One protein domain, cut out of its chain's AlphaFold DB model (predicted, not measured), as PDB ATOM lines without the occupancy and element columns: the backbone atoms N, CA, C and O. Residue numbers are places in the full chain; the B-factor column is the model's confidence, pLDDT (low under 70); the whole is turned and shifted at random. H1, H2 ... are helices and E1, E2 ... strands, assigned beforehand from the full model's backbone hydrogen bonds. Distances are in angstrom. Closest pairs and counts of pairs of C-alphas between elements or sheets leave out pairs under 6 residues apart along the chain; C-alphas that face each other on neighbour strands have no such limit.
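What this domain is: This is residues 185 to 257 of the 257 residues of an uncharacterized protein of Lentisphaerae bacterium (UniProt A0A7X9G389). Two small sheets make a sandwich, only partly face to face: E1 to E4 in one and E5 to E7 in the other, near each other along E1 and E5 and apart at E4 and E7. Short H1 and H2 only graze the first sheet. The printed part has 73 residues, with H1 E1 E2 E3 E4 E5 E6 E7 H2 in order. The antiparallel sheets run E1-E2-E3-E4 and E5-E6-E7, and the class is mixed. It is compact, with a radius of gyration of the C-alphas of 11.6 A and spans of 33 by 27 by 19 A.

How they stand to each other: H1, residues 185 to 188, precedes a meander, each strand the antiparallel neighbour of the one before: E1, residues 192 to 194, E2, 197 to 199, E3, 203 to 206, and E4, 211 to 214. N 197 and O 194 are 2.9 A apart, N 205 and O 198 2.8 A, and N 204 and O 213 2.9 A, within hydrogen-bond range. The closest C-alphas of H1 and E3, Asp 187 and Val 203, are 5.9 A apart. E5, residues 219 to 225, E6, 229 to 234, and E7, 245 to 248, form a second meander, with N 222 and O 231 at 2.8 A and N 230 and O 247 at 2.9 A. The closest C-alphas of E1 and E5, Ala 194 and Cys 224, are 5.9 A apart. H2, residues 252 to 256, has its closest C-alphas to E4 at Ala 256 and Lys 211, 7.2 A apart. H2's O i to N i+4 pair is within hydrogen-bond range; H1 is too short for one.

Where its parts are: C-alpha 185 begins H1 at (-20.638, -27.927, 29.686). E5 spans 16.2 A from C-alpha 219 at (-28.869, -24.390, 16.702), and E6 15.2 A. H2 ends at C-alpha 256, (-25.147, -5.406, 22.602).

The domain as a whole: The C-alphas farthest apart, Pro 208 and Arg 241, are 34.0 A apart. The printed part has no cut. No link is long; E6 to E7, 10 residues, is short and the others are tight. pLDDT is under 70 at residues 240 to 242, 251 and 253 to 257.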
ATOM      1  N   THR A 185     -21.769 -27.388  30.459       76.44
ATOM      2  CA  THR A 185     -20.638 -27.927  29.686       76.44
ATOM      3  C   THR A 185     -20.830 -27.881  28.167       76.44
ATOM      4  O   THR A 185     -19.869 -27.643  27.440       76.44
ATOM      5  N   GLY A 186     -22.051 -28.126  27.678       78.12
ATOM      6  CA  GLY A 186     -22.360 -28.092  26.245       78.12
ATOM      7  C   GLY A 186     -22.314 -26.688  25.638       78.12
ATOM      8  O   GLY A 186     -21.984 -26.550  24.467       78.12
ATOM      9  N   ASP A 187     -22.558 -25.653  26.441       85.88
ATOM     10  CA  ASP A 187     -22.668 -24.266  25.980       85.88
ATOM     11  C   ASP A 187     -21.313 -23.693  25.541       85.88
ATOM     12  O   ASP A 187     -21.256 -22.784  24.718       85.88
ATOM     13  N   TRP A 188     -20.217 -24.284  26.027       86.31
ATOM     14  CA  TRP A 188     -18.839 -23.904  25.703       86.31
ATOM     15  C   TRP A 188     -18.249 -24.654  24.506       86.31
ATOM     16  O   TRP A 188     -17.083 -24.458  24.159       86.31
ATOM     17  N   ARG A 189     -19.022 -25.538  23.862       87.88
ATOM     18  CA  ARG A 189     -18.572 -26.294  22.687       87.88
ATOM     19  C   ARG A 189     -18.723 -25.456  21.422       87.88
ATOM     20  O   ARG A 189     -19.587 -25.720  20.593       87.88
ATOM     21  N   PHE A 190     -17.875 -24.444  21.280       92.50
ATOM     22  CA  PHE A 190     -17.882 -23.592  20.097       92.50
ATOM     23  C   PHE A 190     -17.384 -24.345  18.851       92.50
ATOM     24  O   PHE A 190     -16.439 -25.150  18.886       92.50
ATOM     25  N   THR A 191     -18.055 -24.116  17.728       91.44
ATOM     26  CA  THR A 191     -17.819 -24.829  16.466       91.44
ATOM     27  C   THR A 191     -17.488 -23.914  15.305       91.44
ATOM     28  O   THR A 191     -16.737 -24.342  14.431       91.44
ATOM     29  N   LEU A 192     -17.964 -22.671  15.333       93.06
ATOM     30  CA  LEU A 192     -17.802 -21.708  14.252       93.06
ATOM     31  C   LEU A 192     -17.444 -20.334  14.818       93.06
ATOM     32  O   LEU A 192     -18.034 -19.897  15.804       93.06
ATOM     33  N   TYR A 193     -16.523 -19.644  14.152       94.25
ATOM     34  CA  TYR A 193     -16.290 -18.217  14.321       94.25
ATOM     35  C   TYR A 193     -16.395 -17.533  12.962       94.25
ATOM     36  O   TYR A 193     -15.779 -17.994  12.000       94.25
ATOM     37  N   ALA A 194     -17.179 -16.462  12.883       90.38
ATOM     38  CA  ALA A 194     -17.309 -15.645  11.683       90.38
ATOM     39  C   ALA A 194     -17.803 -14.240  12.047       90.38
ATOM     40  O   ALA A 194     -18.731 -14.099  12.843       90.38
ATOM     41  N   ASP A 195     -17.198 -13.207  11.460       87.38
ATOM     42  CA  ASP A 195     -17.621 -11.803  11.589       87.38
ATOM     43  C   ASP A 195     -17.742 -11.303  13.046       87.38
ATOM     44  O   ASP A 195     -18.644 -10.543  13.417       87.38
ATOM     45  N   GLY A 196     -16.822 -11.735  13.915       90.94
ATOM     46  CA  GLY A 196     -16.847 -11.377  15.335       90.94
ATOM     47  C   GLY A 196     -17.897 -12.123  16.163       90.94
ATOM     48  O   GLY A 196     -18.148 -11.727  17.301       90.94
ATOM     49  N   LEU A 197     -18.496 -13.184  15.623       92.62
ATOM     50  CA  LEU A 197     -19.473 -14.033  16.298       92.62
ATOM     51  C   LEU A 197     -18.891 -15.428  16.492       92.62
ATOM     52  O   LEU A 197     -18.455 -16.060  15.531       92.62
ATOM     53  N   LEU A 198     -18.903 -15.920  17.728       94.62
ATOM     54  CA  LEU A 198     -18.465 -17.270  18.070       94.62
ATOM     55  C   LEU A 198     -19.683 -18.108  18.476       94.62
ATOM     56  O   LEU A 198     -20.379 -17.782  19.437       94.62
ATOM     57  N   PHE A 199     -19.943 -19.182  17.740       94.00
ATOM     58  CA  PHE A 199     -21.160 -19.985  17.849       94.00
ATOM     59  C   PHE A 199     -20.893 -21.317  18.541       94.00
ATOM     60  O   PHE A 199     -19.991 -22.066  18.152       94.00
ATOM     61  N   SER A 200     -21.699 -21.620  19.552       93.06
ATOM     62  CA  SER A 200     -21.961 -22.969  20.045       93.06
ATOM     63  C   SER A 200     -23.424 -23.322  19.781       93.06
ATOM     64  O   SER A 200     -24.202 -22.488  19.318       93.06
ATOM     65  N   GLU A 201     -23.819 -24.559  20.086       91.31
ATOM     66  CA  GLU A 201     -25.196 -25.010  19.858       91.31
ATOM     67  C   GLU A 201     -26.239 -24.195  20.633       91.31
ATOM     68  O   GLU A 201     -27.357 -24.033  20.161       91.31
ATOM     69  N   ASN A 202     -25.900 -23.687  21.820       90.88
ATOM     70  CA  ASN A 202     -26.858 -23.007  22.701       90.88
ATOM     71  C   ASN A 202     -26.512 -21.538  22.950       90.88
ATOM     72  O   ASN A 202     -27.305 -20.826  23.569       90.88
ATOM     73  N   VAL A 203     -25.323 -21.094  22.542       92.19
ATOM     74  CA  VAL A 203     -24.795 -19.776  22.885       92.19
ATOM     75  C   VAL A 203     -24.099 -19.152  21.687       92.19
ATOM     76  O   VAL A 203     -23.321 -19.794  20.988       92.19
ATOM     77  N   ILE A 204     -24.341 -17.862  21.491       92.44
ATOM     78  CA  ILE A 204     -23.543 -17.014  20.608       92.44
ATOM     79  C   ILE A 204     -22.764 -16.048  21.487       92.44
ATOM     80  O   ILE A 204     -23.343 -15.394  22.351       92.44
ATOM     81  N   MET A 205     -21.462 -15.935  21.265       93.00
ATOM     82  CA  MET A 205     -20.670 -14.851  21.824       93.00
ATOM     83  C   MET A 205     -20.474 -13.761  20.776       93.00
ATOM     84  O   MET A 205     -19.936 -14.015  19.697       93.00
ATOM     85  N   LEU A 206     -20.858 -12.538  21.127       92.62
ATOM     86  CA  LEU A 206     -20.423 -11.328  20.448       92.62
ATOM     87  C   LEU A 206     -19.008 -11.010  20.944       92.62
ATOM     88  O   LEU A 206     -18.828 -10.585  22.086       92.62
ATOM     89  N   VAL A 207     -17.988 -11.307  20.139       93.12
ATOM     90  CA  VAL A 207     -16.586 -11.305  20.589       93.12
ATOM     91  C   VAL A 207     -16.089  -9.891  20.947       93.12
ATOM     92  O   VAL A 207     -15.603  -9.720  22.064       93.12
ATOM     93  N   PRO A 208     -16.241  -8.867  20.081       89.88
ATOM     94  CA  PRO A 208     -15.915  -7.473  20.409       89.88
ATOM     95  C   PRO A 208     -16.612  -6.916  21.656       89.88
ATOM     96  O   PRO A 208     -15.970  -6.259  22.468       89.88
ATOM     97  N   GLU A 209     -17.899  -7.207  21.836       90.25
ATOM     98  CA  GLU A 209     -18.702  -6.753  22.977       90.25
ATOM     99  C   GLU A 209     -18.499  -7.623  24.221       90.25
ATOM    100  O   GLU A 209     -18.957  -7.273  25.306       90.25
ATOM    101  N   ARG A 210     -17.824  -8.768  24.067       90.06
ATOM    102  CA  ARG A 210     -17.590  -9.767  25.114       90.06
ATOM    103  C   ARG A 210     -18.890 -10.190  25.805       90.06
ATOM    104  O   ARG A 210     -18.939 -10.356  27.019       90.06
ATOM    105  N   LYS A 211     -19.952 -10.374  25.020       89.38
ATOM    106  CA  LYS A 211     -21.292 -10.702  25.517       89.38
ATOM    107  C   LYS A 211     -21.728 -12.071  25.028       89.38
ATOM    108  O   LYS A 211     -21.596 -12.372  23.843       89.38
ATOM    109  N   PHE A 212     -22.279 -12.880  25.925       91.19
ATOM    110  CA  PHE A 212     -22.879 -14.167  25.584       91.19
ATOM    111  C   PHE A 212     -24.397 -14.038  25.493       91.19
ATOM    112  O   PHE A 212     -25.034 -13.425  26.346       91.19
ATOM    113  N   ILE A 213     -24.977 -14.652  24.470       89.38
ATOM    114  CA  ILE A 213     -26.411 -14.665  24.201       89.38
ATOM    115  C   ILE A 213     -26.857 -16.116  24.160       89.38
ATOM    116  O   ILE A 213     -26.329 -16.907  23.377       89.38
ATOM    117  N   ARG A 214     -27.836 -16.466  24.993       89.31
ATOM    118  CA  ARG A 214     -28.473 -17.783  24.944       89.31
ATOM    119  C   ARG A 214     -29.461 -17.855  23.798       89.31
ATOM    120  O   ARG A 214     -30.211 -16.917  23.551       89.31
ATOM    121  N   LEU A 215     -29.472 -19.001  23.140       87.25
ATOM    122  CA  LEU A 215     -30.457 -19.323  22.126       87.25
ATOM    123  C   LEU A 215     -31.667 -19.988  22.776       87.25
ATOM    124  O   LEU A 215     -31.525 -20.935  23.548       87.25
ATOM    125  N   ASP A 216     -32.864 -19.543  22.397       86.00
ATOM    126  CA  ASP A 216     -34.124 -20.158  22.843       86.00
ATOM    127  C   ASP A 216     -34.256 -21.612  22.368       86.00
ATOM    128  O   ASP A 216     -34.941 -22.434  22.981       86.00
ATOM    129  N   LYS A 217     -33.613 -21.933  21.239       87.94
ATOM    130  CA  LYS A 217     -33.569 -23.270  20.650       87.94
ATOM    131  C   LYS A 217     -32.136 -23.612  20.249       87.94
ATOM    132  O   LYS A 217     -31.510 -22.794  19.575       87.94
ATOM    133  N   PRO A 218     -31.655 -24.825  20.568       89.69
ATOM    134  CA  PRO A 218     -30.348 -25.285  20.124       89.69
ATOM    135  C   PRO A 218     -30.211 -25.239  18.598       89.69
ATOM    136  O   PRO A 218     -31.067 -25.759  17.872       89.69
ATOM    137  N   PHE A 219     -29.126 -24.647  18.112       90.25
ATOM    138  CA  PHE A 219     -28.869 -24.390  16.702       90.25
ATOM    139  C   PHE A 219     -27.387 -24.579  16.370       90.25
ATOM    140  O   PHE A 219     -26.525 -23.930  16.951       90.25
ATOM    141  N   ASN A 220     -27.083 -25.446  15.405       91.12
ATOM    142  CA  ASN A 220     -25.720 -25.650  14.931       91.12
ATOM    143  C   ASN A 220     -25.458 -24.764  13.706       91.12
ATOM    144  O   ASN A 220     -25.998 -25.017  12.625       91.12
ATOM    145  N   ALA A 221     -24.646 -23.723  13.888       92.56
ATOM    146  CA  ALA A 221     -24.262 -22.816  12.816       92.56
ATOM    147  C   ALA A 221     -23.200 -23.454  11.906       92.56
ATOM    148  O   ALA A 221     -22.213 -24.018  12.375       92.56
ATOM    149  N   LEU A 222     -23.407 -23.333  10.597       91.62
ATOM    150  CA  LEU A 222     -22.504 -23.817   9.549       91.62
ATOM    151  C   LEU A 222     -21.794 -22.670   8.819       91.62
ATOM    152  O   LEU A 222     -20.724 -22.874   8.257       91.62
ATOM    153  N   GLY A 223     -22.368 -21.467   8.842       90.31
ATOM    154  CA  GLY A 223     -21.756 -20.272   8.272       90.31
ATOM    155  C   GLY A 223     -22.467 -18.994   8.705       90.31
ATOM    156  O   GLY A 223     -23.631 -19.022   9.109       90.31
ATOM    157  N   CYS A 224     -21.762 -17.870   8.597       89.31
ATOM    158  CA  CYS A 224     -22.313 -16.528   8.745       89.31
ATOM    159  C   CYS A 224     -21.885 -15.705   7.528       89.31
ATOM    160  O   CYS A 224     -20.717 -15.743   7.146       89.31
ATOM    161  N   LEU A 225     -22.831 -15.012   6.899       85.62
ATOM    162  CA  LEU A 225     -22.597 -14.189   5.720       85.62
ATOM    163  C   LEU A 225     -22.854 -12.725   6.074       85.62
ATOM    164  O   LEU A 225     -23.968 -12.351   6.467       85.62
ATOM    165  N   GLY A 226     -21.812 -11.903   5.929       79.94
ATOM    166  CA  GLY A 226     -21.867 -10.458   6.157       79.94
ATOM    167  C   GLY A 226     -22.255 -10.082   7.588       79.94
ATOM    168  O   GLY A 226     -22.967  -9.099   7.783       79.94
ATOM    169  N   GLY A 227     -21.892 -10.908   8.573       78.69
ATOM    170  CA  GLY A 227     -22.214 -10.706   9.988       78.69
ATOM    171  C   GLY A 227     -23.708 -10.706  10.325       78.69
ATOM    172  O   GLY A 227     -24.081 -10.305  11.427       78.69
ATOM    173  N   ARG A 228     -24.570 -11.113   9.385       83.56
ATOM    174  CA  ARG A 228     -26.026 -10.954   9.493       83.56
ATOM    175  C   ARG A 228     -26.791 -12.234   9.205       83.56
ATOM    176  O   ARG A 228     -27.713 -12.560   9.948       83.56
ATOM    177  N   TYR A 229     -26.466 -12.930   8.121       88.69
ATOM    178  CA  TYR A 229     -27.220 -14.111   7.705       88.69
ATOM    179  C   TYR A 229     -26.519 -15.364   8.209       88.69
ATOM    180  O   TYR A 229     -25.411 -15.667   7.776       88.69
ATOM    181  N   VAL A 230     -27.158 -16.091   9.120       90.69
ATOM    182  CA  VAL A 230     -26.594 -17.313   9.703       90.69
ATOM    183  C   VAL A 230     -27.251 -18.514   9.051       90.69
ATOM    184  O   VAL A 230     -28.473 -18.646   9.059       90.69
ATOM    185  N   VAL A 231     -26.433 -19.403   8.505       92.12
ATOM    186  CA  VAL A 231     -26.875 -20.654   7.890       92.12
ATOM    187  C   VAL A 231     -26.567 -21.798   8.847       92.12
ATOM    188  O   VAL A 231     -25.463 -21.878   9.387       92.12
ATOM    189  N   GLY A 232     -27.522 -22.695   9.066       92.88
ATOM    190  CA  GLY A 232     -27.340 -23.835   9.960       92.88
ATOM    191  C   GLY A 232     -28.593 -24.685  10.082       92.88
ATOM    192  O   GLY A 232     -29.445 -24.666   9.202       92.88
ATOM    193  N   HIS A 233     -28.717 -25.440  11.167       91.50
ATOM    194  CA  HIS A 233     -29.905 -26.250  11.426       91.50
ATOM    195  C   HIS A 233     -30.176 -26.374  12.928       91.50
ATOM    196  O   HIS A 233     -29.258 -26.391  13.753       91.50
ATOM    197  N   TYR A 234     -31.450 -26.509  13.299       90.31
ATOM    198  CA  TYR A 234     -31.821 -26.818  14.680       90.31
ATOM    199  C   TYR A 234     -31.326 -28.213  15.083       90.31
ATOM    200  O   TYR A 234     -31.231 -29.120  14.248       90.31
ATOM    201  N   VAL A 235     -31.019 -28.391  16.368       86.56
ATOM    202  CA  VAL A 235     -30.535 -29.664  16.928       86.56
ATOM    203  C   VAL A 235     -31.396 -30.144  18.102       86.56
ATOM    204  O   VAL A 235     -32.235 -29.421  18.646       86.56
ATOM    205  N   GLY A 236     -31.230 -31.417  18.472       83.25
ATOM    206  CA  GLY A 236     -31.984 -32.048  19.557       83.25
ATOM    207  C   GLY A 236     -33.492 -32.090  19.294       83.25
ATOM    208  O   GLY A 236     -33.935 -32.329  18.174       83.25
ATOM    209  N   LYS A 237     -34.295 -31.836  20.335       78.31
ATOM    210  CA  LYS A 237     -35.769 -31.844  20.252       78.31
ATOM    211  C   LYS A 237     -36.344 -30.759  19.331       78.31
ATOM    212  O   LYS A 237     -37.503 -30.854  18.947       78.31
ATOM    213  N   ALA A 238     -35.554 -29.742  18.981       75.38
ATOM    214  CA  ALA A 238     -35.951 -28.699  18.039       75.38
ATOM    215  C   ALA A 238     -35.754 -29.114  16.566       75.38
ATOM    216  O   ALA A 238     -36.268 -28.448  15.669       75.38
ATOM    217  N   ALA A 239     -35.042 -30.214  16.296       77.88
ATOM    218  CA  ALA A 239     -34.790 -30.712  14.949       77.88
ATOM    219  C   ALA A 239     -35.985 -31.525  14.422       77.88
ATOM    220  O   ALA A 239     -35.917 -32.747  14.337       77.88
ATOM    221  N   TYR A 240     -37.086 -30.860  14.057       63.19
ATOM    222  CA  TYR A 240     -38.269 -31.567  13.541       63.19
ATOM    223  C   TYR A 240     -37.989 -32.274  12.197       63.19
ATOM    224  O   TYR A 240     -38.585 -33.312  11.927       63.19
ATOM    225  N   ARG A 241     -37.048 -31.761  11.376       65.88
ATOM    226  CA  ARG A 241     -36.674 -32.345  10.063       65.88
ATOM    227  C   ARG A 241     -35.197 -32.213   9.640       65.88
ATOM    228  O   ARG A 241     -34.862 -32.573   8.520       65.88
ATOM    229  N   ARG A 242     -34.302 -31.713  10.511       68.56
ATOM    230  CA  ARG A 242     -32.905 -31.329  10.157       68.56
ATOM    231  C   ARG A 242     -32.816 -30.475   8.876       68.56
ATOM    232  O   ARG A 242     -31.873 -30.602   8.102       68.56
ATOM    233  N   GLU A 243     -33.807 -29.621   8.650       82.81
ATOM    234  CA  GLU A 243     -33.805 -28.699   7.518       82.81
ATOM    235  C   GLU A 243     -32.727 -27.630   7.713       82.81
ATOM    236  O   GLU A 243     -32.480 -27.170   8.835       82.81
ATOM    237  N   LEU A 244     -32.087 -27.248   6.608       87.56
ATOM    238  CA  LEU A 244     -31.193 -26.103   6.579       87.56
ATOM    239  C   LEU A 244     -32.034 -24.832   6.723       87.56
ATOM    240  O   LEU A 244     -32.980 -24.612   5.971       87.56
ATOM    241  N   VAL A 245     -31.676 -23.992   7.685       89.12
ATOM    242  CA  VAL A 245     -32.345 -22.729   7.980       89.12
ATOM    243  C   VAL A 245     -31.364 -21.593   7.744       89.12
ATOM    244  O   VAL A 245     -30.203 -21.659   8.156       89.12
ATOM    245  N   ILE A 246     -31.859 -20.535   7.105       86.75
ATOM    246  CA  ILE A 246     -31.168 -19.253   6.998       86.75
ATOM    247  C   ILE A 246     -31.872 -18.287   7.948       86.75
ATOM    248  O   ILE A 246     -33.008 -17.877   7.714       86.75
ATOM    249  N   GLY A 247     -31.209 -17.974   9.055       84.06
ATOM    250  CA  GLY A 247     -31.656 -16.988  10.029       84.06
ATOM    251  C   GLY A 247     -31.057 -15.614   9.749       84.06
ATOM    252  O   GLY A 247     -29.977 -15.492   9.172       84.06
ATOM    253  N   VAL A 248     -31.742 -14.570  10.206       84.75
ATOM    254  CA  VAL A 248     -31.217 -13.201  10.224       84.75
ATOM    255  C   VAL A 248     -30.925 -12.838  11.673       84.75
ATOM    256  O   VAL A 248     -31.835 -12.826  12.505       84.75
ATOM    257  N   LEU A 249     -29.666 -12.539  11.985       78.38
ATOM    258  CA  LEU A 249     -29.308 -11.920  13.254       78.38
ATOM    259  C   LEU A 249     -29.942 -10.532  13.305       78.38
ATOM    260  O   LEU A 249     -29.745  -9.712  12.403       78.38
ATOM    261  N   LYS A 250     -30.715 -10.277  14.365       76.50
ATOM    262  CA  LYS A 250     -31.166  -8.920  14.684       76.50
ATOM    263  C   LYS A 250     -29.945  -8.017  14.824       76.50
ATOM    264  O   LYS A 250     -28.854  -8.491  15.138       76.50
ATOM    265  N   GLU A 251     -30.135  -6.730  14.559       68.81
ATOM    266  CA  GLU A 251     -29.031  -5.781  14.489       68.81
ATOM    267  C   GLU A 251     -28.143  -5.880  15.728       68.81
ATOM    268  O   GLU A 251     -28.609  -5.842  16.866       68.81
ATOM    269  N   ARG A 252     -26.840  -6.037  15.495       70.62
ATOM    270  CA  ARG A 252     -25.846  -6.318  16.532       70.62
ATOM    271  C   ARG A 252     -25.867  -5.307  17.678       70.62
ATOM    272  O   ARG A 252     -25.708  -5.697  18.828       70.62
ATOM    273  N   HIS A 253     -26.127  -4.034  17.382       67.50
ATOM    274  CA  HIS A 253     -26.236  -2.990  18.400       67.50
ATOM    275  C   HIS A 253     -27.444  -3.187  19.334       67.50
ATOM    276  O   HIS A 253     -27.365  -2.812  20.497       67.50
ATOM    277  N   LEU A 254     -28.525  -3.821  18.864       69.88
ATOM    278  CA  LEU A 254     -29.674  -4.198  19.697       69.88
ATOM    279  C   LEU A 254     -29.358  -5.406  20.584       69.88
ATOM    280  O   LEU A 254     -29.943  -5.562  21.645       69.88
ATOM    281  N   LEU A 255     -28.438  -6.268  20.145       66.94
ATOM    282  CA  LEU A 255     -27.972  -7.420  20.917       66.94
ATOM    283  C   LEU A 255     -26.897  -7.034  21.949       66.94
ATOM    284  O   LEU A 255     -26.703  -7.749  22.933       66.94
ATOM    285  N   ALA A 256     -26.200  -5.916  21.730       62.03
ATOM    286  CA  ALA A 256     -25.147  -5.406  22.602       62.03
ATOM    287  C   ALA A 256     -25.677  -4.704  23.870       62.03
ATOM    288  O   ALA A 256     -24.984  -4.743  24.883       62.03
ATOM    289  N   GLN A 257     -26.896  -4.146  23.837       58.06
ATOM    290  CA  GLN A 257     -27.595  -3.543  24.992       58.06
ATOM    291  C   GLN A 257     -27.998  -4.597  26.022       58.06
ATOM    292  O   GLN A 257     -27.610  -4.454  27.195       58.06
TER     293      GLN A 257